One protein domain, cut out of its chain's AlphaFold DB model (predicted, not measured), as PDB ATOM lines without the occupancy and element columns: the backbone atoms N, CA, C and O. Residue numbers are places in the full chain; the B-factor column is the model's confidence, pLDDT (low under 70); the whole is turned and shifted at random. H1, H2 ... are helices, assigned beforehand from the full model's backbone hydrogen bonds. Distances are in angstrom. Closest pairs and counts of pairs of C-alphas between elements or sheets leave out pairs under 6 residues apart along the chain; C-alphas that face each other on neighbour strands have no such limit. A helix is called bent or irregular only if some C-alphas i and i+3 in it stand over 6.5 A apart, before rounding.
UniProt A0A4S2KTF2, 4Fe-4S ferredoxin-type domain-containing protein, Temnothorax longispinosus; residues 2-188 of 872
ATOM      1  N   ALA A   2      -6.174 -51.433 -44.507       38.72
ATOM      2  CA  ALA A   2      -6.776 -50.088 -44.433       38.72
ATOM      3  C   ALA A   2      -5.988 -49.044 -43.601       38.72
ATOM      4  O   ALA A   2      -5.829 -47.916 -44.062       38.72
ATOM      5  N   ASP A   3      -5.436 -49.424 -42.439       49.75
ATOM      6  CA  ASP A   3      -4.679 -48.523 -41.539       49.75
ATOM      7  C   ASP A   3      -3.522 -47.777 -42.241       49.75
ATOM      8  O   ASP A   3      -3.331 -46.579 -42.038       49.75
ATOM      9  N   ASN A   4      -2.804 -48.435 -43.162       51.59
ATOM     10  CA  ASN A   4      -1.716 -47.787 -43.905       51.59
ATOM     11  C   ASN A   4      -2.223 -46.646 -44.803       51.59
ATOM     12  O   ASN A   4      -1.526 -45.645 -44.952       51.59
ATOM     13  N   GLY A   5      -3.421 -46.767 -45.386       52.16
ATOM     14  CA  GLY A   5      -3.997 -45.724 -46.245       52.16
ATOM     15  C   GLY A   5      -4.315 -44.450 -45.464       52.16
ATOM     16  O   GLY A   5      -3.970 -43.353 -45.900       52.16
ATOM     17  N   ILE A   6      -4.887 -44.606 -44.266       54.94
ATOM     18  CA  ILE A   6      -5.212 -43.492 -43.363       54.94
ATOM     19  C   ILE A   6      -3.922 -42.796 -42.901       54.94
ATOM     20  O   ILE A   6      -3.793 -41.579 -43.038       54.94
ATOM     21  N   ARG A   7      -2.915 -43.570 -42.467       55.41
ATOM     22  CA  ARG A   7      -1.578 -43.054 -42.107       55.41
ATOM     23  C   ARG A   7      -0.856 -42.358 -43.266       55.41
ATOM     24  O   ARG A   7      -0.111 -41.414 -43.027       55.41
ATOM     25  N   THR A   8      -1.063 -42.806 -44.509       55.75
ATOM     26  CA  THR A   8      -0.475 -42.154 -45.694       55.75
ATOM     27  C   THR A   8      -1.062 -40.757 -45.891       55.75
ATOM     28  O   THR A   8      -0.327 -39.829 -46.208       55.75
ATOM     29  N   LEU A   9      -2.371 -40.577 -45.691       57.03
ATOM     30  CA  LEU A   9      -3.016 -39.275 -45.872       57.03
ATOM     31  C   LEU A   9      -2.624 -38.278 -44.764       57.03
ATOM     32  O   LEU A   9      -2.399 -37.100 -45.032       57.03
ATOM     33  N   ASP A  10      -2.492 -38.770 -43.531       67.81
ATOM     34  CA  ASP A  10      -2.140 -37.979 -42.348       67.81
ATOM     35  C   ASP A  10      -0.739 -37.335 -42.441       67.81
ATOM     36  O   ASP A  10      -0.597 -36.134 -42.208       67.81
ATOM     37  N   ILE A  11       0.292 -38.080 -42.868       72.56
ATOM     38  CA  ILE A  11       1.648 -37.514 -42.999       72.56
ATOM     39  C   ILE A  11       1.726 -36.410 -44.069       72.56
ATOM     40  O   ILE A  11       2.375 -35.391 -43.832       72.56
ATOM     41  N   PHE A  12       1.013 -36.534 -45.198       72.69
ATOM     42  CA  PHE A  12       0.976 -35.478 -46.220       72.69
ATOM     43  C   PHE A  12       0.228 -34.218 -45.747       72.69
ATOM     44  O   PHE A  12       0.714 -33.113 -45.974       72.69
ATOM     45  N   ASN A  13      -0.876 -34.354 -45.004       74.81
ATOM     46  CA  ASN A  13      -1.570 -33.199 -44.412       74.81
ATOM     47  C   ASN A  13      -0.692 -32.448 -43.386       74.81
ATOM     48  O   ASN A  13      -0.791 -31.229 -43.227       74.81
ATOM     49  N   LYS A  14       0.198 -33.167 -42.690       77.19
ATOM     50  CA  LYS A  14       1.177 -32.580 -41.762       77.19
ATOM     51  C   LYS A  14       2.371 -31.944 -42.485       77.19
ATOM     52  O   LYS A  14       2.894 -30.946 -41.996       77.19
ATOM     53  N   MET A  15       2.764 -32.463 -43.653       80.94
ATOM     54  CA  MET A  15       3.806 -31.868 -44.503       80.94
ATOM     55  C   MET A  15       3.455 -30.446 -44.962       80.94
ATOM     56  O   MET A  15       4.329 -29.585 -44.928       80.94
ATOM     57  N   ASP A  16       2.199 -30.169 -45.325       70.94
ATOM     58  CA  ASP A  16       1.774 -28.830 -45.781       70.94
ATOM     59  C   ASP A  16       1.931 -27.731 -44.706       70.94
ATOM     60  O   ASP A  16       1.999 -26.547 -45.031       70.94
ATOM     61  N   ASN A  17       2.043 -28.113 -43.428       78.31
ATOM     62  CA  ASN A  17       2.275 -27.203 -42.301       78.31
ATOM     63  C   ASN A  17       3.761 -27.084 -41.901       78.31
ATOM     64  O   ASN A  17       4.093 -26.348 -40.969       78.31
ATOM     65  N   PHE A  18       4.671 -27.808 -42.563       86.12
ATOM     66  CA  PHE A  18       6.094 -27.790 -42.227       86.12
ATOM     67  C   PHE A  18       6.809 -26.617 -42.934       86.12
ATOM     68  O   PHE A  18       6.775 -26.530 -44.163       86.12
ATOM     69  N   PRO A  19       7.472 -25.700 -42.202       86.50
ATOM     70  CA  PRO A  19       8.016 -24.477 -42.790       86.50
ATOM     71  C   PRO A  19       9.244 -24.751 -43.682       86.50
ATOM     72  O   PRO A  19      10.108 -25.546 -43.298       86.50
ATOM     73  N   PRO A  20       9.387 -24.066 -44.833       89.31
ATOM     74  CA  PRO A  20      10.549 -24.211 -45.709       89.31
ATOM     75  C   PRO A  20      11.822 -23.595 -45.114       89.31
ATOM     76  O   PRO A  20      11.772 -22.803 -44.169       89.31
ATOM     77  N   LEU A  21      12.982 -23.931 -45.691       89.56
ATOM     78  CA  LEU A  21      14.254 -23.317 -45.312       89.56
ATOM     79  C   LEU A  21      14.238 -21.822 -45.669       89.56
ATOM     80  O   LEU A  21      13.986 -21.453 -46.817       89.56
ATOM     81  N   SER A  22      14.545 -20.961 -44.697       82.44
ATOM     82  CA  SER A  22      14.585 -19.506 -44.869       82.44
ATOM     83  C   SER A  22      15.996 -18.938 -44.678       82.44
ATOM     84  O   SER A  22      16.785 -19.419 -43.865       82.44
ATOM     85  N   ALA A  23      16.316 -17.877 -45.422       78.12
ATOM     86  CA  ALA A  23      17.589 -17.151 -45.330       78.12
ATOM     87  C   ALA A  23      17.531 -15.915 -44.407       78.12
ATOM     88  O   ALA A  23      18.453 -15.106 -44.397       78.12
ATOM     89  N   THR A  24      16.437 -15.723 -43.666       67.44
ATOM     90  CA  THR A  24      16.183 -14.514 -42.873       67.44
ATOM     91  C   THR A  24      16.850 -14.534 -41.493       67.44
ATOM     92  O   THR A  24      16.905 -15.562 -40.813       67.44
ATOM     93  N   GLY A  25      17.296 -13.350 -41.055       63.91
ATOM     94  CA  GLY A  25      17.762 -13.055 -39.696       63.91
ATOM     95  C   GLY A  25      19.163 -13.577 -39.367       63.91
ATOM     96  O   GLY A  25      20.094 -12.796 -39.198       63.91
ATOM     97  N   ASN A  26      19.301 -14.895 -39.241       64.00
ATOM     98  CA  ASN A  26      20.538 -15.562 -38.827       64.00
ATOM     99  C   ASN A  26      21.407 -15.982 -40.024       64.00
ATOM    100  O   ASN A  26      20.971 -15.973 -41.175       64.00
ATOM    101  N   SER A  27      22.643 -16.415 -39.751       81.81
ATOM    102  CA  SER A  27      23.488 -17.046 -40.769       81.81
ATOM    103  C   SER A  27      22.816 -18.298 -41.347       81.81
ATOM    104  O   SER A  27      22.291 -19.137 -40.609       81.81
ATOM    105  N   ILE A  28      22.871 -18.452 -42.677       88.25
ATOM    106  CA  ILE A  28      22.211 -19.550 -43.407       88.25
ATOM    107  C   ILE A  28      22.574 -20.938 -42.853       88.25
ATOM    108  O   ILE A  28      21.720 -21.814 -42.783       88.25
ATOM    109  N   SER A  29      23.804 -21.106 -42.366       89.31
ATOM    110  CA  SER A  29      24.305 -22.326 -41.728       89.31
ATOM    111  C   SER A  29      23.541 -22.697 -40.450       89.31
ATOM    112  O   SER A  29      23.213 -23.863 -40.258       89.31
ATOM    113  N   ARG A  30      23.197 -21.715 -39.599       89.50
ATOM    114  CA  ARG A  30      22.363 -21.943 -38.402       89.50
ATOM    115  C   ARG A  30      20.926 -22.264 -38.782       89.50
ATOM    116  O   ARG A  30      20.339 -23.179 -38.209       89.50
ATOM    117  N   ASN A  31      20.373 -21.538 -39.757       91.38
ATOM    118  CA  ASN A  31      19.021 -21.796 -40.252       91.38
ATOM    119  C   ASN A  31      18.923 -23.207 -40.842       91.38
ATOM    120  O   ASN A  31      17.970 -23.916 -40.532       91.38
ATOM    121  N   TRP A  32      19.936 -23.654 -41.592       93.12
ATOM    122  CA  TRP A  32      20.048 -25.033 -42.066       93.12
ATOM    123  C   TRP A  32      20.100 -26.041 -40.916       93.12
ATOM    124  O   TRP A  32      19.257 -26.933 -40.873       93.12
ATOM    125  N   CYS A  33      21.030 -25.904 -39.962       91.88
ATOM    126  CA  CYS A  33      21.147 -26.862 -38.859       91.88
ATOM    127  C   CYS A  33      19.853 -26.946 -38.027       91.88
ATOM    128  O   CYS A  33      19.382 -28.047 -37.740       91.88
ATOM    129  N   ALA A  34      19.218 -25.812 -37.715       91.50
ATOM    130  CA  ALA A  34      17.943 -25.777 -36.995       91.50
ATOM    131  C   ALA A  34      16.770 -26.360 -37.813       91.50
ATOM    132  O   ALA A  34      15.909 -27.043 -37.256       91.50
ATOM    133  N   TRP A  35      16.729 -26.115 -39.125       94.19
ATOM    134  CA  TRP A  35      15.711 -26.659 -40.029       94.19
ATOM    135  C   TRP A  35      15.859 -28.178 -40.200       94.19
ATOM    136  O   TRP A  35      14.890 -28.916 -40.028       94.19
ATOM    137  N   LYS A  36      17.087 -28.658 -40.434       93.44
ATOM    138  CA  LYS A  36      17.432 -30.082 -40.539       93.44
ATOM    139  C   LYS A  36      17.048 -30.850 -39.277       93.44
ATOM    140  O   LYS A  36      16.474 -31.928 -39.392       93.44
ATOM    141  N   GLN A  37      17.319 -30.307 -38.088       92.38
ATOM    142  CA  GLN A  37      16.916 -30.958 -36.837       92.38
ATOM    143  C   GLN A  37      15.388 -31.083 -36.736       92.38
ATOM    144  O   GLN A  37      14.889 -32.180 -36.505       92.38
ATOM    145  N   LYS A  38      14.630 -30.016 -37.035       92.75
ATOM    146  CA  LYS A  38      13.156 -30.080 -37.096       92.75
ATOM    147  C   LYS A  38      12.653 -31.118 -38.108       92.75
ATOM    148  O   LYS A  38      11.688 -31.820 -37.819       92.75
ATOM    149  N   PHE A  39      13.303 -31.231 -39.266       93.44
ATOM    150  CA  PHE A  39      12.958 -32.203 -40.305       93.44
ATOM    151  C   PHE A  39      13.222 -33.651 -39.854       93.44
ATOM    152  O   PHE A  39      12.373 -34.521 -40.040       93.44
ATOM    153  N   LEU A  40      14.358 -33.909 -39.198       91.81
ATOM    154  CA  LEU A  40      14.674 -35.226 -38.638       91.81
ATOM    155  C   LEU A  40      13.716 -35.603 -37.497       91.81
ATOM    156  O   LEU A  40      13.209 -36.722 -37.487       91.81
ATOM    157  N   SER A  41      13.382 -34.669 -36.598       91.75
ATOM    158  CA  SER A  41      12.360 -34.887 -35.562       91.75
ATOM    159  C   SER A  41      10.966 -35.139 -36.151       91.75
ATOM    160  O   SER A  41      10.218 -35.956 -35.619       91.75
ATOM    161  N   PHE A  42      10.610 -34.475 -37.258       91.31
ATOM    162  CA  PHE A  42       9.362 -34.723 -37.984       91.31
ATOM    163  C   PHE A  42       9.313 -36.148 -38.554       91.31
ATOM    164  O   PHE A  42       8.346 -36.862 -38.295       91.31
ATOM    165  N   LEU A  43      10.369 -36.600 -39.245       90.12
ATOM    166  CA  LEU A  43      10.452 -37.981 -39.739       90.12
ATOM    167  C   LEU A  43      10.399 -39.002 -38.593       90.12
ATOM    168  O   LEU A  43       9.636 -39.960 -38.670       90.12
ATOM    169  N   GLN A  44      11.144 -38.776 -37.506       89.31
ATOM    170  CA  GLN A  44      11.156 -39.667 -36.343       89.31
ATOM    171  C   GLN A  44       9.781 -39.772 -35.660       89.31
ATOM    172  O   GLN A  44       9.446 -40.828 -35.129       89.31
ATOM    173  N   LYS A  45       8.982 -38.696 -35.668       87.69
ATOM    174  CA  LYS A  45       7.646 -38.655 -35.057       87.69
ATOM    175  C   LYS A  45       6.564 -39.259 -35.954       87.69
ATOM    176  O   LYS A  45       5.777 -40.077 -35.485       87.69
ATOM    177  N   GLU A  46       6.501 -38.846 -37.218       86.12
ATOM    178  CA  GLU A  46       5.404 -39.213 -38.127       86.12
ATOM    179  C   GLU A  46       5.676 -40.514 -38.909       86.12
ATOM    180  O   GLU A  46       4.734 -41.198 -39.306       86.12
ATOM    181  N   ASP A  47       6.947 -40.904 -39.078       85.31
ATOM    182  CA  ASP A  47       7.372 -42.175 -39.682       85.31
ATOM    183  C   ASP A  47       8.345 -42.959 -38.778       85.31
ATOM    184  O   ASP A  47       9.356 -43.508 -39.215       85.31
ATOM    185  N   ALA A  48       7.999 -43.074 -37.491       83.62
ATOM    186  CA  ALA A  48       8.743 -43.837 -36.478       83.62
ATOM    187  C   ALA A  48       8.982 -45.330 -36.823       83.62
ATOM    188  O   ALA A  48       9.722 -46.017 -36.123       83.62
ATOM    189  N   LYS A  49       8.322 -45.851 -37.867       86.19
ATOM    190  CA  LYS A  49       8.446 -47.231 -38.369       86.19
ATOM    191  C   LYS A  49       9.190 -47.326 -39.712       86.19
ATOM    192  O   LYS A  49       9.214 -48.404 -40.299       86.19
ATOM    193  N   GLU A  50       9.772 -46.224 -40.191       86.00
ATOM    194  CA  GLU A  50      10.544 -46.126 -41.440       86.00
ATOM    195  C   GLU A  50       9.798 -46.602 -42.712       86.00
ATOM    196  O   GLU A  50      10.413 -47.008 -43.703       86.00
ATOM    197  N   LEU A  51       8.463 -46.536 -42.716       83.88
ATOM    198  CA  LEU A  51       7.595 -47.037 -43.790       83.88
ATOM    199  C   LEU A  51       7.781 -46.268 -45.106       83.88
ATOM    200  O   LEU A  51       7.538 -46.820 -46.183       83.88
ATOM    201  N   TYR A  52       8.227 -45.014 -45.027       83.38
ATOM    202  CA  TYR A  52       8.475 -44.130 -46.163       83.38
ATOM    203  C   TYR A  52       9.969 -43.837 -46.367       83.38
ATOM    204  O   TYR A  52      10.306 -42.910 -47.103       83.38
ATOM    205  N   LYS A  53      10.888 -44.623 -45.783       85.12
ATOM    206  CA  LYS A  53      12.349 -44.387 -45.832       85.12
ATOM    207  C   LYS A  53      12.906 -44.175 -47.238       85.12
ATOM    208  O   LYS A  53      13.623 -43.215 -47.503       85.12
ATOM    209  N   ASN A  54      12.481 -45.008 -48.181       83.94
ATOM    210  CA  ASN A  54      12.802 -44.913 -49.610       83.94
ATOM    211  C   ASN A  54      12.031 -43.804 -50.375       83.94
ATOM    212  O   ASN A  54      12.120 -43.723 -51.600       83.94
ATOM    213  N   GLN A  55      11.292 -42.946 -49.665       86.12
ATOM    214  CA  GLN A  55      10.680 -41.697 -50.136       86.12
ATOM    215  C   GLN A  55      11.147 -40.464 -49.334       86.12
ATOM    216  O   GLN A  55      10.914 -39.347 -49.795       86.12
ATOM    217  N   TRP A  56      11.837 -40.619 -48.193       89.12
ATOM    218  CA  TRP A  56      12.269 -39.504 -47.333       89.12
ATOM    219  C   TRP A  56      13.057 -38.424 -48.087       89.12
ATOM    220  O   TRP A  56      12.870 -37.241 -47.830       89.12
ATOM    221  N   THR A  57      13.887 -38.797 -49.063       89.00
ATOM    222  CA  THR A  57      14.638 -37.850 -49.909       89.00
ATOM    223  C   THR A  57      13.730 -37.021 -50.827       89.00
ATOM    224  O   THR A  57      14.051 -35.883 -51.150       89.00
ATOM    225  N   VAL A  58      12.567 -37.546 -51.226       87.00
ATOM    226  CA  VAL A  58      11.554 -36.787 -51.980       87.00
ATOM    227  C   VAL A  58      10.766 -35.872 -51.039       87.00
ATOM    228  O   VAL A  58      10.534 -34.713 -51.372       87.00
ATOM    229  N   ILE A  59      10.432 -36.357 -49.837       88.81
ATOM    230  CA  ILE A  59       9.799 -35.564 -48.770       88.81
ATOM    231  C   ILE A  59      10.703 -34.381 -48.374       88.81
ATOM    232  O   ILE A  59      10.228 -33.251 -48.311       88.81
ATOM    233  N   LEU A  60      12.014 -34.608 -48.220       91.69
ATOM    234  CA  LEU A  60      13.027 -33.566 -48.017       91.69
ATOM    235  C   LEU A  60      12.920 -32.478 -49.090       91.69
ATOM    236  O   LEU A  60      12.791 -31.306 -48.755       91.69
ATOM    237  N   LEU A  61      12.927 -32.855 -50.372       88.12
ATOM    238  CA  LEU A  61      12.876 -31.900 -51.484       88.12
ATOM    239  C   LEU A  61      11.544 -31.137 -51.564       88.12
ATOM    240  O   LEU A  61      11.544 -29.957 -51.901       88.12
ATOM    241  N   MET A  62      10.421 -31.760 -51.197       87.19
ATOM    242  CA  MET A  62       9.120 -31.079 -51.122       87.19
ATOM    243  C   MET A  62       9.052 -30.032 -49.996       87.19
ATOM    244  O   MET A  62       8.355 -29.024 -50.148       87.19
ATOM    245  N   LEU A  63       9.764 -30.262 -48.885       90.19
ATOM    246  CA  LEU A  63       9.726 -29.415 -47.687       90.19
ATOM    247  C   LEU A  63      10.842 -28.366 -47.620       90.19
ATOM    248  O   LEU A  63      10.627 -27.294 -47.068       90.19
ATOM    249  N   ILE A  64      12.026 -28.639 -48.169       90.69
ATOM    250  CA  ILE A  64      13.199 -27.755 -48.046       90.69
ATOM    251  C   ILE A  64      13.010 -26.405 -48.757       90.69
ATOM    252  O   ILE A  64      13.589 -25.400 -48.348       90.69
ATOM    253  N   GLY A  65      12.154 -26.353 -49.782       89.81
ATOM    254  CA  GLY A  65      11.830 -25.130 -50.516       89.81
ATOM    255  C   GLY A  65      12.936 -24.666 -51.478       89.81
ATOM    256  O   GLY A  65      13.955 -25.341 -51.645       89.81
ATOM    257  N   PRO A  66      12.762 -23.500 -52.128       87.06
ATOM    258  CA  PRO A  66      13.544 -23.115 -53.307       87.06
ATOM    259  C   PRO A  66      15.049 -22.965 -53.044       87.06
ATOM    260  O   PRO A  66      15.853 -23.299 -53.912       87.06
ATOM    261  N   LEU A  67      15.452 -22.530 -51.842       87.12
ATOM    262  CA  LEU A  67      16.866 -22.453 -51.446       87.12
ATOM    263  C   LEU A  67      17.519 -23.841 -51.379       87.12
ATOM    264  O   LEU A  67      18.650 -24.026 -51.829       87.12
ATOM    265  N   GLY A  68      16.795 -24.826 -50.844       87.25
ATOM    266  CA  GLY A  68      17.250 -26.208 -50.771       87.25
ATOM    267  C   GLY A  68      17.208 -26.930 -52.110       87.25
ATOM    268  O   GLY A  68      18.123 -27.683 -52.418       87.25
ATOM    269  N   GLU A  69      16.203 -26.663 -52.943       85.94
ATOM    270  CA  GLU A  69      16.170 -27.166 -54.317       85.94
ATOM    271  C   GLU A  69      17.323 -26.617 -55.166       85.94
ATOM    272  O   GLU A  69      17.891 -27.352 -55.971       85.94
ATOM    273  N   ALA A  70      17.674 -25.336 -55.002       87.12
ATOM    274  CA  ALA A  70      18.817 -24.726 -55.678       87.12
ATOM    275  C   ALA A  70      20.145 -25.341 -55.207       87.12
ATOM    276  O   ALA A  70      20.976 -25.693 -56.040       87.12
ATOM    277  N   ALA A  71      20.318 -25.546 -53.896       87.19
ATOM    278  CA  ALA A  71      21.468 -26.269 -53.349       87.19
ATOM    279  C   ALA A  71      21.534 -27.716 -53.873       87.19
ATOM    280  O   ALA A  71      22.583 -28.153 -54.335       87.19
ATOM    281  N   TYR A  72      20.403 -28.432 -53.881       86.31
ATOM    282  CA  TYR A  72      20.311 -29.807 -54.372       86.31
ATOM    283  C   TYR A  72      20.717 -29.929 -55.847       86.31
ATOM    284  O   TYR A  72      21.468 -30.835 -56.190       86.31
ATOM    285  N   LYS A  73      20.290 -28.995 -56.711       84.62
ATOM    286  CA  LYS A  73      20.659 -28.947 -58.144       84.62
ATOM    287  C   LYS A  73      22.166 -28.740 -58.392       84.62
ATOM    288  O   LYS A  73      22.618 -28.998 -59.502       84.62
ATOM    289  N   ASN A  74      22.924 -28.308 -57.380       80.75
ATOM    290  CA  ASN A  74      24.375 -28.107 -57.437       80.75
ATOM    291  C   ASN A  74      25.183 -29.247 -56.775       80.75
ATOM    292  O   ASN A  74      26.406 -29.139 -56.675       80.75
ATOM    293  N   LEU A  75      24.531 -30.311 -56.286       80.56
ATOM    294  CA  LEU A  75      25.207 -31.451 -55.655       80.56
ATOM    295  C   LEU A  75      25.917 -32.355 -56.672       80.56
ATOM    296  O   LEU A  75      25.723 -32.265 -57.883       80.56
ATOM    297  N   SER A  76      26.742 -33.270 -56.160       65.31
ATOM    298  CA  SER A  76      27.436 -34.247 -56.992       65.31
ATOM    299  C   SER A  76      26.455 -35.185 -57.718       65.31
ATOM    300  O   SER A  76      25.434 -35.607 -57.169       65.31
ATOM    301  N   GLN A  77      26.805 -35.604 -58.943       62.59
ATOM    302  CA  GLN A  77      26.005 -36.548 -59.745       62.59
ATOM    303  C   GLN A  77      25.683 -37.853 -58.982       62.59
ATOM    304  O   GLN A  77      24.675 -38.508 -59.251       62.59
ATOM    305  N   ASN A  78      26.524 -38.215 -58.008       56.97
ATOM    306  CA  ASN A  78      26.366 -39.386 -57.152       56.97
ATOM    307  C   ASN A  78      25.205 -39.232 -56.153       56.97
ATOM    308  O   ASN A  78      24.472 -40.197 -55.940       56.97
ATOM    309  N   ALA A  79      24.981 -38.037 -55.591       58.16
ATOM    310  CA  ALA A  79      23.854 -37.767 -54.693       58.16
ATOM    311  C   ALA A  79      22.498 -37.966 -55.402       58.16
ATOM    312  O   ALA A  79      21.556 -38.514 -54.827       58.16
ATOM    313  N   HIS A  80      22.418 -37.604 -56.688       62.44
ATOM    314  CA  HIS A  80      21.238 -37.840 -57.527       62.44
ATOM    315  C   HIS A  80      20.995 -39.323 -57.859       62.44
ATOM    316  O   HIS A  80      19.849 -39.726 -58.078       62.44
ATOM    317  N   GLN A  81      22.055 -40.137 -57.904       59.88
ATOM    318  CA  GLN A  81      21.970 -41.567 -58.215       59.88
ATOM    319  C   GLN A  81      21.606 -42.413 -56.991       59.88
ATOM    320  O   GLN A  81      20.732 -43.273 -57.093       59.88
ATOM    321  N   THR A  82      22.243 -42.173 -55.840       58.56
ATOM    322  CA  THR A  82      22.060 -43.009 -54.639       58.56
ATOM    323  C   THR A  82      20.698 -42.815 -53.977       58.56
ATOM    324  O   THR A  82      20.147 -43.778 -53.449       58.56
ATOM    325  N   LYS A  83      20.145 -41.591 -54.010       67.88
ATOM    326  CA  LYS A  83      18.852 -41.201 -53.403       67.88
ATOM    327  C   LYS A  83      18.721 -41.465 -51.895       67.88
ATOM    328  O   LYS A  83      17.636 -41.283 -51.347       67.88
ATOM    329  N   ASP A  84      19.797 -41.854 -51.220       83.62
ATOM    330  CA  ASP A  84      19.844 -42.044 -49.772       83.62
ATOM    331  C   ASP A  84      19.749 -40.693 -49.045       83.62
ATOM    332  O   ASP A  84      20.541 -39.783 -49.308       83.62
ATOM    333  N   LEU A  85      18.805 -40.583 -48.104       88.31
ATOM    334  CA  LEU A  85      18.600 -39.370 -47.315       88.31
ATOM    335  C   LEU A  85      19.872 -38.985 -46.553       88.31
ATOM    336  O   LEU A  85      20.219 -37.807 -46.524       88.31
ATOM    337  N   ALA A  86      20.574 -39.948 -45.947       87.94
ATOM    338  CA  ALA A  86      21.749 -39.639 -45.141       87.94
ATOM    339  C   ALA A  86      22.862 -39.022 -46.003       87.94
ATOM    340  O   ALA A  86      23.518 -38.074 -45.582       87.94
ATOM    341  N   THR A  87      23.052 -39.523 -47.223       87.19
ATOM    342  CA  THR A  87      24.020 -38.995 -48.192       87.19
ATOM    343  C   THR A  87      23.626 -37.615 -48.708       87.19
ATOM    344  O   THR A  87      24.466 -36.719 -48.700       87.19
ATOM    345  N   VAL A  88      22.357 -37.398 -49.069       88.56
ATOM    346  CA  VAL A  88      21.883 -36.071 -49.503       88.56
ATOM    347  C   VAL A  88      21.982 -35.042 -48.369       88.56
ATOM    348  O   VAL A  88      22.421 -33.921 -48.610       88.56
ATOM    349  N   LEU A  89      21.656 -35.417 -47.128       91.19
ATOM    350  CA  LEU A  89      21.814 -34.532 -45.971       91.19
ATOM    351  C   LEU A  89      23.283 -34.172 -45.709       91.19
ATOM    352  O   LEU A  89      23.547 -32.995 -45.496       91.19
ATOM    353  N   ARG A  90      24.232 -35.122 -45.794       89.38
ATOM    354  CA  ARG A  90      25.671 -34.827 -45.612       89.38
ATOM    355  C   ARG A  90      26.207 -33.833 -46.647       89.38
ATOM    356  O   ARG A  90      26.944 -32.923 -46.280       89.38
ATOM    357  N   GLU A  91      25.837 -33.963 -47.924       88.56
ATOM    358  CA  GLU A  91      26.320 -33.014 -48.944       88.56
ATOM    359  C   GLU A  91      25.642 -31.632 -48.796       88.56
ATOM    360  O   GLU A  91      26.294 -30.603 -48.982       88.56
ATOM    361  N   LEU A  92      24.374 -31.578 -48.358       90.69
ATOM    362  CA  LEU A  92      23.700 -30.319 -48.003       90.69
ATOM    363  C   LEU A  92      24.266 -29.669 -46.727       90.69
ATOM    364  O   LEU A  92      24.360 -28.445 -46.675       90.69
ATOM    365  N   ASP A  93      24.690 -30.452 -45.729       92.19
ATOM    366  CA  ASP A  93      25.412 -29.949 -44.553       92.19
ATOM    367  C   ASP A  93      26.689 -29.228 -44.973       92.19
ATOM    368  O   ASP A  93      26.901 -28.078 -44.593       92.19
ATOM    369  N   ILE A  94      27.508 -29.869 -45.811       91.06
ATOM    370  CA  ILE A  94      28.733 -29.265 -46.339       91.06
ATOM    371  C   ILE A  94      28.409 -27.968 -47.102       91.06
ATOM    372  O   ILE A  94      29.018 -26.926 -46.837       91.06
ATOM    373  N   HIS A  95      27.409 -28.002 -47.988       90.19
ATOM    374  CA  HIS A  95      26.991 -26.846 -48.779       90.19
ATOM    375  C   HIS A  95      26.496 -25.668 -47.917       90.19
ATOM    376  O   HIS A  95      26.876 -24.527 -48.172       90.19
ATOM    377  N   PHE A  96      25.672 -25.895 -46.890       91.31
ATOM    378  CA  PHE A  96      25.118 -24.802 -46.079       91.31
ATOM    379  C   PHE A  96      26.012 -24.359 -44.911       91.31
ATOM    380  O   PHE A  96      25.920 -23.203 -44.490       91.31
ATOM    381  N   ILE A  97      26.883 -25.225 -44.388       91.00
ATOM    382  CA  ILE A  97      27.808 -24.885 -43.294       91.00
ATOM    383  C   ILE A  97      29.083 -24.236 -43.844       91.00
ATOM    384  O   ILE A  97      29.480 -23.172 -43.369       91.00
ATOM    385  N   PHE A  98      29.707 -24.823 -44.868       90.62
ATOM    386  CA  PHE A  98      30.981 -24.333 -45.409       90.62
ATOM    387  C   PHE A  98      30.833 -23.545 -46.715       90.62
ATOM    388  O   PHE A  98      31.651 -22.661 -46.981       90.62
ATOM    389  N   GLY A  99      29.800 -23.822 -47.515       84.50
ATOM    390  CA  GLY A  99      29.606 -23.184 -48.818       84.50
ATOM    391  C   GLY A  99      30.775 -23.446 -49.765       84.50
ATOM    392  O   GLY A  99      31.413 -24.495 -49.730       84.50
ATOM    393  N   LEU A 100      31.108 -22.452 -50.590       76.75
ATOM    394  CA  LEU A 100      32.215 -22.533 -51.552       76.75
ATOM    395  C   LEU A 100      33.615 -22.395 -50.912       76.75
ATOM    396  O   LEU A 100      34.586 -22.133 -51.624       76.75
ATOM    397  N   LYS A 101      33.752 -22.563 -49.586       80.88
ATOM    398  CA  LYS A 101      35.062 -22.576 -48.923       80.88
ATOM    399  C   LYS A 101      35.895 -23.766 -49.408       80.88
ATOM    400  O   LYS A 101      35.431 -24.907 -49.448       80.88
ATOM    401  N   LYS A 102      37.138 -23.453 -49.766       83.88
ATOM    402  CA  LYS A 102      38.218 -24.359 -50.165       83.88
ATOM    403  C   LYS A 102      39.508 -23.823 -49.548       83.88
ATOM    404  O   LYS A 102      39.635 -22.602 -49.407       83.88
ATOM    405  N   LYS A 103      40.459 -24.699 -49.211       85.94
ATOM    406  CA  LYS A 103      41.759 -24.275 -48.673       85.94
ATOM    407  C   LYS A 103      42.493 -23.392 -49.679       85.94
ATOM    408  O   LYS A 103      42.567 -23.737 -50.858       85.94
ATOM    409  N   GLN A 104      43.071 -22.287 -49.218       78.06
ATOM    410  CA  GLN A 104      43.908 -21.446 -50.077       78.06
ATOM    411  C   GLN A 104      45.293 -22.075 -50.306       78.06
ATOM    412  O   GLN A 104      45.836 -22.774 -49.445       78.06
ATOM    413  N   ASN A 105      45.911 -21.781 -51.455       72.56
ATOM    414  CA  ASN A 105      47.227 -22.328 -51.828       72.56
ATOM    415  C   ASN A 105      48.355 -21.942 -50.846       72.56
ATOM    416  O   ASN A 105      49.368 -22.629 -50.782       72.56
ATOM    417  N   SER A 106      48.188 -20.847 -50.100       71.44
ATOM    418  CA  SER A 106      49.124 -20.341 -49.084       71.44
ATOM    419  C   SER A 106      48.671 -20.594 -47.637       71.44
ATOM    420  O   SER A 106      49.365 -20.204 -46.700       71.44
ATOM    421  N   GLU A 107      47.513 -21.225 -47.428       84.56
ATOM    422  CA  GLU A 107      46.978 -21.508 -46.095       84.56
ATOM    423  C   GLU A 107      47.514 -22.844 -45.568       84.56
ATOM    424  O   GLU A 107      47.420 -23.880 -46.232       84.56
ATOM    425  N   ASN A 108      48.066 -22.824 -44.352       87.94
ATOM    426  CA  ASN A 108      48.466 -24.035 -43.639       87.94
ATOM    427  C   ASN A 108      47.222 -24.896 -43.352       87.94
ATOM    428  O   ASN A 108      46.215 -24.375 -42.874       87.94
ATOM    429  N   ILE A 109      47.309 -26.204 -43.615       91.12
ATOM    430  CA  ILE A 109      46.229 -27.168 -43.371       91.12
ATOM    431  C   ILE A 109      45.684 -27.077 -41.936       91.12
ATOM    432  O   ILE A 109      44.471 -27.078 -41.790       91.12
ATOM    433  N   ASP A 110      46.522 -26.934 -40.901       91.06
ATOM    434  CA  ASP A 110      46.043 -26.807 -39.511       91.06
ATOM    435  C   ASP A 110      45.077 -25.626 -39.364       91.06
ATOM    436  O   ASP A 110      43.931 -25.792 -38.961       91.06
ATOM    437  N   LYS A 111      45.500 -24.448 -39.839       91.50
ATOM    438  CA  LYS A 111      44.685 -23.228 -39.825       91.50
ATOM    439  C   LYS A 111      43.399 -23.377 -40.643       91.50
ATOM    440  O   LYS A 111      42.377 -22.812 -40.264       91.50
ATOM    441  N   TYR A 112      43.425 -24.136 -41.740       93.75
ATOM    442  CA  TYR A 112      42.219 -24.443 -42.509       93.75
ATOM    443  C   TYR A 112      41.248 -25.328 -41.717       93.75
ATOM    444  O   TYR A 112      40.056 -25.032 -41.673       93.75
ATOM    445  N   VAL A 113      41.745 -26.370 -41.043       94.00
ATOM    446  CA  VAL A 113      40.927 -27.253 -40.197       94.00
ATOM    447  C   VAL A 113      40.354 -26.491 -38.997       94.00
ATOM    448  O   VAL A 113      39.160 -26.619 -38.730       94.00
ATOM    449  N   ASP A 114      41.139 -25.627 -38.348       92.50
ATOM    450  CA  ASP A 114      40.667 -24.725 -37.287       92.50
ATOM    451  C   ASP A 114      39.566 -23.778 -37.801       92.50
ATOM    452  O   ASP A 114      38.509 -23.633 -37.182       92.50
ATOM    453  N   ASN A 115      39.770 -23.177 -38.981       93.19
ATOM    454  CA  ASN A 115      38.788 -22.312 -39.640       93.19
ATOM    455  C   ASN A 115      37.485 -23.058 -39.985       93.19
ATOM    456  O   ASN A 115      36.405 -22.475 -39.873       93.19
ATOM    457  N   LEU A 116      37.552 -24.331 -40.391       94.38
ATOM    458  CA  LEU A 116      36.366 -25.170 -40.592       94.38
ATOM    459  C   LEU A 116      35.693 -25.512 -39.250       94.38
ATOM    460  O   LEU A 116      34.472 -25.399 -39.138       94.38
ATOM    461  N   MET A 117      36.462 -25.857 -38.216       94.62
ATOM    462  CA  MET A 117      35.944 -26.187 -36.883       94.62
ATOM    463  C   MET A 117      35.168 -25.019 -36.266       94.62
ATOM    464  O   MET A 117      34.028 -25.191 -35.832       94.62
ATOM    465  N   LEU A 118      35.729 -23.807 -36.316       92.75
ATOM    466  CA  LEU A 118      35.061 -22.588 -35.853       92.75
ATOM    467  C   LEU A 118      33.739 -22.331 -36.592       92.75
ATOM    468  O   LEU A 118      32.772 -21.883 -35.979       92.75
ATOM    469  N   VAL A 119      33.662 -22.646 -37.890       92.25
ATOM    470  CA  VAL A 119      32.437 -22.491 -38.693       92.25
ATOM    471  C   VAL A 119      31.376 -23.529 -38.317       92.25
ATOM    472  O   VAL A 119      30.214 -23.159 -38.158       92.25
ATOM    473  N   ALA A 120      31.760 -24.794 -38.123       93.50
ATOM    474  CA  ALA A 120      30.844 -25.871 -37.735       93.50
ATOM    475  C   ALA A 120      30.307 -25.715 -36.297       93.50
ATOM    476  O   ALA A 120      29.148 -26.036 -36.022       93.50
ATOM    477  N   ILE A 121      31.121 -25.164 -35.389       92.06
ATOM    478  CA  ILE A 121      30.679 -24.743 -34.053       92.06
ATOM    479  C   ILE A 121      29.735 -23.538 -34.175       92.06
ATOM    480  O   ILE A 121      28.630 -23.565 -33.637       92.06
ATOM    481  N   ALA A 122      30.107 -22.501 -34.936       89.25
ATOM    482  CA  ALA A 122      29.298 -21.288 -35.085       89.25
ATOM    483  C   ALA A 122      27.961 -21.498 -35.826       89.25
ATOM    484  O   ALA A 122      27.073 -20.647 -35.706       89.25
ATOM    485  N   SER A 123      27.800 -22.596 -36.576       89.31
ATOM    486  CA  SER A 123      26.527 -23.018 -37.179       89.31
ATOM    487  C   SER A 123      25.633 -23.838 -36.240       89.31
ATOM    488  O   SER A 123      24.515 -24.168 -36.629       89.31
ATOM    489  N   ASN A 124      26.098 -24.163 -35.030       88.62
ATOM    490  CA  ASN A 124      25.466 -25.093 -34.092       88.62
ATOM    491  C   ASN A 124      25.257 -26.497 -34.706       88.62
ATOM    492  O   ASN A 124      24.179 -27.082 -34.576       88.62
ATOM    493  N   HIS A 125      26.260 -27.046 -35.410       90.00
ATOM    494  CA  HIS A 125      26.177 -28.436 -35.869       90.00
ATOM    495  C   HIS A 125      26.325 -29.411 -34.687       90.00
ATOM    496  O   HIS A 125      27.178 -29.214 -33.826       90.00
ATOM    497  N   GLY A 126      25.510 -30.473 -34.653       86.38
ATOM    498  CA  GLY A 126      25.469 -31.419 -33.524       86.38
ATOM    499  C   GLY A 126      26.726 -32.284 -33.361       86.38
ATOM    500  O   GLY A 126      26.984 -32.781 -32.274       86.38
ATOM    501  N   ASP A 127      27.516 -32.427 -34.426       91.12
ATOM    502  CA  ASP A 127      28.851 -33.034 -34.401       91.12
ATOM    503  C   ASP A 127      29.789 -32.213 -35.308       91.12
ATOM    504  O   ASP A 127      29.819 -32.432 -36.527       91.12
ATOM    505  N   PRO A 128      30.501 -31.208 -34.767       91.25
ATOM    506  CA  PRO A 128      31.429 -30.391 -35.545       91.25
ATOM    507  C   PRO A 128      32.608 -31.194 -36.115       91.25
ATOM    508  O   PRO A 128      33.076 -30.898 -37.211       91.25
ATOM    509  N   VAL A 129      33.069 -32.235 -35.416       91.94
ATOM    510  CA  VAL A 129      34.265 -33.004 -35.796       91.94
ATOM    511  C   VAL A 129      33.993 -33.864 -37.027       91.94
ATOM    512  O   VAL A 129      34.782 -33.853 -37.974       91.94
ATOM    513  N   SER A 130      32.857 -34.564 -37.054       92.00
ATOM    514  CA  SER A 130      32.454 -35.411 -38.179       92.00
ATOM    515  C   SER A 130      32.174 -34.602 -39.449       92.00
ATOM    516  O   SER A 130      32.656 -34.966 -40.522       92.00
ATOM    517  N   ILE A 131      31.488 -33.454 -39.350       92.25
ATOM    518  CA  ILE A 131      31.187 -32.643 -40.543       92.25
ATOM    519  C   ILE A 131      32.433 -31.953 -41.121       92.25
ATOM    520  O   ILE A 131      32.575 -31.866 -42.340       92.25
ATOM    521  N   VAL A 132      33.383 -31.538 -40.272       94.31
ATOM    522  CA  VAL A 132      34.699 -31.046 -40.718       94.31
ATOM    523  C   VAL A 132      35.505 -32.170 -41.377       94.31
ATOM    524  O   VAL A 132      36.096 -31.954 -42.434       94.31
ATOM    525  N   LYS A 133      35.474 -33.390 -40.823       94.25
ATOM    526  CA  LYS A 133      36.087 -34.579 -41.434       94.25
ATOM    527  C   LYS A 133      35.509 -34.882 -42.822       94.25
ATOM    528  O   LYS A 133      36.283 -35.015 -43.765       94.25
ATOM    529  N   GLU A 134      34.187 -34.954 -42.982       92.25
ATOM    530  CA  GLU A 134      33.563 -35.219 -44.290       92.25
ATOM    531  C   GLU A 134      33.869 -34.099 -45.305       92.25
ATOM    532  O   GLU A 134      34.186 -34.396 -46.458       92.25
ATOM    533  N   LYS A 135      33.908 -32.826 -44.877       92.94
ATOM    534  CA  LYS A 135      34.375 -31.706 -45.718       92.94
ATOM    535  C   LYS A 135      35.826 -31.877 -46.174       92.94
ATOM    536  O   LYS A 135      36.118 -31.705 -47.353       92.94
ATOM    537  N   ILE A 136      36.740 -32.249 -45.281       93.81
ATOM    538  CA  ILE A 136      38.146 -32.484 -45.649       93.81
ATOM    539  C   ILE A 136      38.269 -33.671 -46.614       93.81
ATOM    540  O   ILE A 136      39.062 -33.620 -47.550       93.81
ATOM    541  N   ILE A 137      37.460 -34.720 -46.442       91.94
ATOM    542  CA  ILE A 137      37.408 -35.858 -47.372       91.94
ATOM    543  C   ILE A 137      36.925 -35.405 -48.758       91.94
ATOM    544  O   ILE A 137      37.507 -35.809 -49.765       91.94
ATOM    545  N   GLU A 138      35.903 -34.548 -48.829       88.94
ATOM    546  CA  GLU A 138      35.426 -33.941 -50.079       88.94
ATOM    547  C   GLU A 138      36.498 -33.055 -50.739       88.94
ATOM    548  O   GLU A 138      36.789 -33.226 -51.923       88.94
ATOM    549  N   ASP A 139      37.153 -32.180 -49.969       90.75
ATOM    550  CA  ASP A 139      38.237 -31.321 -50.455       90.75
ATOM    551  C   ASP A 139      39.419 -32.142 -50.987       90.75
ATOM    552  O   ASP A 139      39.897 -31.857 -52.081       90.75
ATOM    553  N   ILE A 140      39.850 -33.196 -50.280       90.25
ATOM    554  CA  ILE A 140      40.919 -34.111 -50.724       90.25
ATOM    555  C   ILE A 140      40.522 -34.831 -52.022       90.25
ATOM    556  O   ILE A 140      41.336 -34.912 -52.940       90.25
ATOM    557  N   LYS A 141      39.279 -35.318 -52.147       87.50
ATOM    558  CA  LYS A 141      38.781 -35.950 -53.390       87.50
ATOM    559  C   LYS A 141      38.775 -34.978 -54.575       87.50
ATOM    560  O   LYS A 141      39.003 -35.402 -55.704       87.50
ATOM    561  N   ASN A 142      38.537 -33.694 -54.311       85.69
ATOM    562  CA  ASN A 142      38.493 -32.621 -55.304       85.69
ATOM    563  C   ASN A 142      39.848 -31.899 -55.497       85.69
ATOM    564  O   ASN A 142      39.918 -30.930 -56.258       85.69
ATOM    565  N   TYR A 143      40.923 -32.331 -54.823       86.19
ATOM    566  CA  TYR A 143      42.228 -31.669 -54.866       86.19
ATOM    567  C   TYR A 143      43.136 -32.242 -55.963       86.19
ATOM    568  O   TYR A 143      43.396 -33.444 -56.038       86.19
ATOM    569  N   ASN A 144      43.703 -31.356 -56.785       82.88
ATOM    570  CA  ASN A 144      44.601 -31.713 -57.886       82.88
ATOM    571  C   ASN A 144      46.025 -32.040 -57.387       82.88
ATOM    572  O   ASN A 144      46.970 -31.278 -57.606       82.88
ATOM    573  N   PHE A 145      46.189 -33.178 -56.707       86.12
ATOM    574  CA  PHE A 145      47.506 -33.691 -56.310       86.12
ATOM    575  C   PHE A 145      48.390 -33.985 -57.527       86.12
ATOM    576  O   PHE A 145      47.920 -34.458 -58.560       86.12
ATOM    577  N   THR A 146      49.703 -33.766 -57.398       81.06
ATOM    578  CA  THR A 146      50.669 -34.051 -58.473       81.06
ATOM    579  C   THR A 146      51.905 -34.788 -57.950       81.06
ATOM    580  O   THR A 146      52.179 -34.823 -56.751       81.06
ATOM    581  N   GLY A 147      52.668 -35.419 -58.849       83.88
ATOM    582  CA  GLY A 147      53.910 -36.106 -58.480       83.88
ATOM    583  C   GLY A 147      53.685 -37.289 -57.534       83.88
ATOM    584  O   GLY A 147      52.754 -38.069 -57.725       83.88
ATOM    585  N   LYS A 148      54.535 -37.424 -56.507       84.31
ATOM    586  CA  LYS A 148      54.456 -38.531 -55.538       84.31
ATOM    587  C   LYS A 148      53.140 -38.534 -54.748       84.31
ATOM    588  O   LYS A 148      52.643 -39.604 -54.419       84.31
ATOM    589  N   ALA A 149      52.543 -37.364 -54.506       85.88
ATOM    590  CA  ALA A 149      51.248 -37.252 -53.834       85.88
ATOM    591  C   ALA A 149      50.112 -37.870 -54.662       85.88
ATOM    592  O   ALA A 149      49.282 -38.599 -54.128       85.88
ATOM    593  N   MET A 150      50.123 -37.649 -55.982       86.56
ATOM    594  CA  MET A 150      49.160 -38.268 -56.899       86.56
ATOM    595  C   MET A 150      49.258 -39.798 -56.856       86.56
ATOM    596  O   MET A 150      48.233 -40.464 -56.782       86.56
ATOM    597  N   LEU A 151      50.478 -40.351 -56.823       84.75
ATOM    598  CA  LEU A 151      50.699 -41.797 -56.696       84.75
ATOM    599  C   LEU A 151      50.247 -42.337 -55.328       84.75
ATOM    600  O   LEU A 151      49.628 -43.396 -55.274       84.75
ATOM    601  N   LEU A 152      50.495 -41.610 -54.231       85.62
ATOM    602  CA  LEU A 152      50.021 -41.994 -52.894       85.62
ATOM    603  C   LEU A 152      48.487 -42.054 -52.837       85.62
ATOM    604  O   LEU A 152      47.934 -43.032 -52.335       85.62
ATOM    605  N   VAL A 153      47.798 -41.058 -53.395       87.12
ATOM    606  CA  VAL A 153      46.329 -41.015 -53.452       87.12
ATOM    607  C   VAL A 153      45.781 -42.099 -54.390       87.12
ATOM    608  O   VAL A 153      44.894 -42.857 -53.998       87.12
ATOM    609  N   GLN A 154      46.370 -42.269 -55.581       83.62
ATOM    610  CA  GLN A 154      46.007 -43.340 -56.522       83.62
ATOM    611  C   GLN A 154      46.244 -44.745 -55.948       83.62
ATOM    612  O   GLN A 154      45.466 -45.645 -56.252       83.62
ATOM    613  N   SER A 155      47.226 -44.939 -55.055       82.00
ATOM    614  CA  SER A 155      47.460 -46.229 -54.375       82.00
ATOM    615  C   SER A 155      46.286 -46.698 -53.504       82.00
ATOM    616  O   SER A 155      46.221 -47.874 -53.153       82.00
ATOM    617  N   LYS A 156      45.355 -45.799 -53.147       82.94
ATOM    618  CA  LYS A 156      44.124 -46.131 -52.407       82.94
ATOM    619  C   LYS A 156      42.930 -46.398 -53.335       82.94
ATOM    620  O   LYS A 156      41.938 -46.978 -52.893       82.94
ATOM    621  N   GLY A 157      43.040 -46.015 -54.611       74.31
ATOM    622  CA  GLY A 157      42.045 -46.244 -55.658       74.31
ATOM    623  C   GLY A 157      40.631 -45.804 -55.269       74.31
ATOM    624  O   GLY A 157      40.434 -44.827 -54.548       74.31
ATOM    625  N   GLU A 158      39.638 -46.578 -55.701       74.56
ATOM    626  CA  GLU A 158      38.218 -46.380 -55.366       74.56
ATOM    627  C   GLU A 158      37.943 -46.427 -53.849       74.56
ATOM    628  O   GLU A 158      36.990 -45.821 -53.360       74.56
ATOM    629  N   ASN A 159      38.806 -47.096 -53.077       82.75
ATOM    630  CA  ASN A 159      38.693 -47.190 -51.624       82.75
ATOM    631  C   ASN A 159      39.280 -45.981 -50.873       82.75
ATOM    632  O   ASN A 159      39.182 -45.959 -49.648       82.75
ATOM    633  N   LEU A 160      39.812 -44.954 -51.557       88.06
ATOM    634  CA  LEU A 160      40.288 -43.709 -50.931       88.06
ATOM    635  C   LEU A 160      39.255 -43.123 -49.955       88.06
ATOM    636  O   LEU A 160      39.610 -42.745 -48.843       88.06
ATOM    637  N   VAL A 161      37.976 -43.091 -50.346       86.69
ATOM    638  CA  VAL A 161      36.905 -42.529 -49.509       86.69
ATOM    639  C   VAL A 161      36.731 -43.344 -48.224       86.69
ATOM    640  O   VAL A 161      36.767 -42.771 -47.141       86.69
ATOM    641  N   ARG A 162      36.643 -44.681 -48.323       88.06
ATOM    642  CA  ARG A 162      36.553 -45.575 -47.153       88.06
ATOM    643  C   ARG A 162      37.786 -45.483 -46.257       88.06
ATOM    644  O   ARG A 162      37.650 -45.477 -45.039       88.06
ATOM    645  N   TYR A 163      38.973 -45.401 -46.855       88.69
ATOM    646  CA  TYR A 163      40.239 -45.277 -46.139       88.69
ATOM    647  C   TYR A 163      40.259 -44.005 -45.286       88.69
ATOM    648  O   TYR A 163      40.430 -44.093 -44.072       88.69
ATOM    649  N   LEU A 164      39.958 -42.844 -45.874       91.19
ATOM    650  CA  LEU A 164      39.870 -41.594 -45.117       91.19
ATOM    651  C   LEU A 164      38.707 -41.616 -44.105       91.19
ATOM    652  O   LEU A 164      38.860 -41.132 -42.990       91.19
ATOM    653  N   GLN A 165      37.571 -42.243 -44.425       89.69
ATOM    654  CA  GLN A 165      36.466 -42.412 -43.471       89.69
ATOM    655  C   GLN A 165      36.816 -43.316 -42.276       89.69
ATOM    656  O   GLN A 165      36.258 -43.108 -41.199       89.69
ATOM    657  N   SER A 166      37.761 -44.255 -42.408       88.81
ATOM    658  CA  SER A 166      38.260 -45.069 -41.284       88.81
ATOM    659  C   SER A 166      39.244 -44.339 -40.358       88.81
ATOM    660  O   SER A 166      39.480 -44.790 -39.242       88.81
ATOM    661  N   MET A 167      39.794 -43.202 -40.793       89.75
ATOM    662  CA  MET A 167      40.756 -42.394 -40.037       89.75
ATOM    663  C   MET A 167      40.039 -41.318 -39.203       89.75
ATOM    664  O   MET A 167      38.958 -40.854 -39.573       89.75
ATOM    665  N   ASP A 168      40.612 -40.893 -38.076       92.62
ATOM    666  CA  ASP A 168      40.110 -39.725 -37.337       92.62
ATOM    667  C   ASP A 168      40.518 -38.394 -38.006       92.62
ATOM    668  O   ASP A 168      41.312 -38.360 -38.950       92.62
ATOM    669  N   LEU A 169      39.962 -37.277 -37.522       91.31
ATOM    670  CA  LEU A 169      40.217 -35.945 -38.078       91.31
ATOM    671  C   LEU A 169      41.710 -35.567 -38.070       91.31
ATOM    672  O   LEU A 169      42.198 -34.994 -39.047       91.31
ATOM    673  N   HIS A 170      42.454 -35.900 -37.012       88.62
ATOM    674  CA  HIS A 170      43.882 -35.602 -36.918       88.62
ATOM    675  C   HIS A 170      44.679 -36.446 -37.919       88.62
ATOM    676  O   HIS A 170      45.514 -35.914 -38.647       88.62
ATOM    677  N   GLN A 171      44.368 -37.736 -38.043       90.44
ATOM    678  CA  GLN A 171      45.035 -38.633 -38.991       90.44
ATOM    679  C   GLN A 171      44.779 -38.234 -40.455       90.44
ATOM    680  O   GLN A 171      45.708 -38.237 -41.265       90.44
ATOM    681  N   ILE A 172      43.558 -37.815 -40.812       92.94
ATOM    682  CA  ILE A 172      43.253 -37.273 -42.153       92.94
ATOM    683  C   ILE A 172      44.026 -35.966 -42.395       92.94
ATOM    684  O   ILE A 172      44.572 -35.749 -43.479       92.94
ATOM    685  N   THR A 173      44.124 -35.115 -41.373       92.12
ATOM    686  CA  THR A 173      44.892 -33.861 -41.415       92.12
ATOM    687  C   THR A 173      46.385 -34.135 -41.653       92.12
ATOM    688  O   THR A 173      47.003 -33.488 -42.503       92.12
ATOM    689  N   LEU A 174      46.968 -35.141 -40.987       89.88
ATOM    690  CA  LEU A 174      48.339 -35.603 -41.235       89.88
ATOM    691  C   LEU A 174      48.514 -36.192 -42.646       89.88
ATOM    692  O   LEU A 174      49.502 -35.880 -43.313       89.88
ATOM    693  N   PHE A 175      47.555 -36.982 -43.139       92.00
ATOM    694  CA  PHE A 175      47.579 -37.518 -44.506       92.00
ATOM    695  C   PHE A 175      47.576 -36.406 -45.566       92.00
ATOM    696  O   PHE A 175      48.339 -36.467 -46.535       92.00
ATOM    697  N   TRP A 176      46.777 -35.348 -45.381       92.50
ATOM    698  CA  TRP A 176      46.786 -34.205 -46.299       92.50
ATOM    699  C   TRP A 176      48.126 -33.456 -46.246       92.50
ATOM    700  O   TRP A 176      48.690 -33.163 -47.302       92.50
ATOM    701  N   LYS A 177      48.709 -33.245 -45.054       91.19
ATOM    702  CA  LYS A 177      50.066 -32.675 -44.919       91.19
ATOM    703  C   LYS A 177      51.121 -33.520 -45.626       91.19
ATOM    704  O   LYS A 177      51.978 -32.960 -46.304       91.19
ATOM    705  N   GLN A 178      51.049 -34.849 -45.525       89.62
ATOM    706  CA  GLN A 178      51.949 -35.750 -46.246       89.62
ATOM    707  C   GLN A 178      51.792 -35.588 -47.767       89.62
ATOM    708  O   GLN A 178      52.787 -35.510 -48.486       89.62
ATOM    709  N   CYS A 179      50.561 -35.464 -48.270       88.88
ATOM    710  CA  CYS A 179      50.302 -35.217 -49.687       88.88
ATOM    711  C   CYS A 179      50.765 -33.820 -50.160       88.88
ATOM    712  O   CYS A 179      51.320 -33.703 -51.255       88.88
ATOM    713  N   GLU A 180      50.624 -32.757 -49.358       87.00
ATOM    714  CA  GLU A 180      51.236 -31.455 -49.677       87.00
ATOM    715  C   GLU A 180      52.767 -31.534 -49.652       87.00
ATOM    716  O   GLU A 180      53.415 -31.095 -50.602       87.00
ATOM    717  N   GLN A 181      53.361 -32.176 -48.642       87.12
ATOM    718  CA  GLN A 181      54.809 -32.358 -48.548       87.12
ATOM    719  C   GLN A 181      55.361 -33.160 -49.735       87.12
ATOM    720  O   GLN A 181      56.377 -32.772 -50.298       87.12
ATOM    721  N   LEU A 182      54.683 -34.223 -50.181       85.69
ATOM    722  CA  LEU A 182      55.056 -34.999 -51.373       85.69
ATOM    723  C   LEU A 182      54.865 -34.223 -52.688       85.69
ATOM    724  O   LEU A 182      55.558 -34.497 -53.670       85.69
ATOM    725  N   THR A 183      53.956 -33.244 -52.714       81.44
ATOM    726  CA  THR A 183      53.798 -32.309 -53.839       81.44
ATOM    727  C   THR A 183      54.962 -31.310 -53.862       81.44
ATOM    728  O   THR A 183      55.618 -31.138 -54.890       81.44
ATOM    729  N   LEU A 184      55.298 -30.721 -52.709       73.56
ATOM    730  CA  LEU A 184      56.419 -29.789 -52.536       73.56
ATOM    731  C   LEU A 184      57.790 -30.469 -52.681       73.56
ATOM    732  O   LEU A 184      58.723 -29.859 -53.200       73.56
ATOM    733  N   GLN A 185      57.924 -31.748 -52.324       64.94
ATOM    734  CA  GLN A 185      59.143 -32.527 -52.556       64.94
ATOM    735  C   GLN A 185      59.457 -32.683 -54.044       64.94
ATOM    736  O   GLN A 185      60.631 -32.763 -54.383       64.94
ATOM    737  N   LYS A 186      58.473 -32.637 -54.955       54.97
ATOM    738  CA  LYS A 186      58.775 -32.590 -56.396       54.97
ATOM    739  C   LYS A 186      59.461 -31.277 -56.795       54.97
ATOM    740  O   LYS A 186      60.289 -31.283 -57.705       54.97
ATOM    741  N   ASN A 187      59.181 -30.178 -56.092       50.91
ATOM    742  CA  ASN A 187      59.973 -28.956 -56.220       50.91
ATOM    743  C   ASN A 187      61.354 -29.167 -55.585       50.91
ATOM    744  O   ASN A 187      62.346 -28.889 -56.244       50.91
ATOM    745  N   SER A 188      61.440 -29.745 -54.379       47.00
ATOM    746  CA  SER A 188      62.722 -30.008 -53.699       47.00
ATOM    747  C   SER A 188      63.670 -30.913 -54.492       47.00
ATOM    748  O   SER A 188      64.836 -30.582 -54.612       47.00
TER     749      SER A 188
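Overview. This is residues 2 to 188 of the 872 residues of the protein "4Fe-4S ferredoxin-type domain-containing protein" of Temnothorax longispinosus (UniProt A0A4S2KTF2). An elongated all-helix domain in two groups of helices along one long axis: in the first, H2, H3 and H4 gather about H5; in the second, H6, H9 and H10 pack on H7, and H8 packs on H10. The groups join where H5 and H7 cross; H1 makes one end of the long axis and the last residues of H10 the other. The printed part has 187 residues with ten named helices, H1 to H10 in order, and no named strand. The whole is only just loose, close to compact, with a radius of gyration of the C-alphas of 19.4 A, and it spans 71 by 37 by 26 A.

Arrangement. H1, residues 2 to 15, touches no helix; it is close to but not clearly touching H2, residues 28 to 46, the closest C-alphas being those of Ile 11 and Glu 46 at 6.4 A. H3, residues 53 to 73, was assigned as one helix by its hydrogen bonds but is bent, with C-alphas 63 and 66 9.3 A apart; its arms H3a, residues 53 to 63, and H3b, residues 66 to 73, stand at a steep tilt of 49 degrees. With its residues 28 to 33 alone, H2 touches residues 93 to 97 of H5, residues 85 to 97, at a shallow tilt of 22 degrees, opposite ways; the closest C-alphas, of Ser 29 and Ile 97, are 4.6 A apart. H3a and H5 only just touch, with 3 pairs of C-alphas within 8 A, the closest those of Thr 57 and Leu 85 at 5.0 A. H3b and H5 also only just touch, with 3 such pairs, the closest those of Ala 71 and Leu 92 at 7.1 A. H4, residues 77 to 82, forms a helical hairpin with H5; they only just touch, again with 3 pairs, the closest those of Ala 79 and Val 88 at 5.8 A. Residues 90 to 94 of H5 alone touch residues 131 to 135 of H7, residues 128 to 141, about perpendicular at 88 degrees; the closest C-alphas, of Ile 94 and Lys 135, are 6.2 A apart. H6, residues 109 to 122, touches residues 128 to 132 of H7 alone at a steep tilt of 45 degrees, opposite ways, closest at the C-alphas of Ala 120 and Pro 128, 5.1 A. H9, residues 157 to 166, touches H7 at a shallow tilt of 15 degrees, opposite ways, closest at the C-alphas of Ile 137 and Leu 164, 6.6 A. H10, residues 169 to 188, touches H7 with residues 169 to 176 alone at a shallow tilt of 30 degrees, the same way, closest at the C-alphas of Lys 133 and Leu 169, 5.5 A. H8, residues 148 to 154, touches residues 178 to 186 of H10 alone, closest at the C-alphas of Ala 149 and Cys 179, 4.7 A. H1 and H10 are apart. Every O i to N i+4 pair is within hydrogen-bond range in H2, H3b, H4, H5, H6, H7 and H8; the counts are 9 of 10 in H1, 5 of 7 in H3a, 4 of 6 in H9 and 14 of 16 in H10.

Along the chain. H1 begins at C-alpha 2, (-6.776, -50.088, -44.433), and is 21.1 A long from first to last C-alpha; H2 is 26.4 A long. H3a is irregular, with C-alphas 54 and 57 7.3 A apart. H5 is 17.6 A long and begins at C-alpha 85, (18.600, -39.370, -47.315). H6 is 19.7 A and H7 20.1 A long. H9 is irregular, with C-alphas 158 and 161 7.1 A apart. H10 is 28.0 A long and ends at C-alpha 188, (62.722, -30.008, -53.699).

Size, cuts and confidence. The two C-alphas farthest apart, those of Ala 2 and Ser 188, are 72.9 A apart. The printed part has no cut. The links H1 to H2, of 12 residues, and H5 to H6, of 11, are long. The mean pLDDT of the printed part is 83.6; residues 2 to 10, 24 to 26, 76 to 83 and 185 to 188 are under 70.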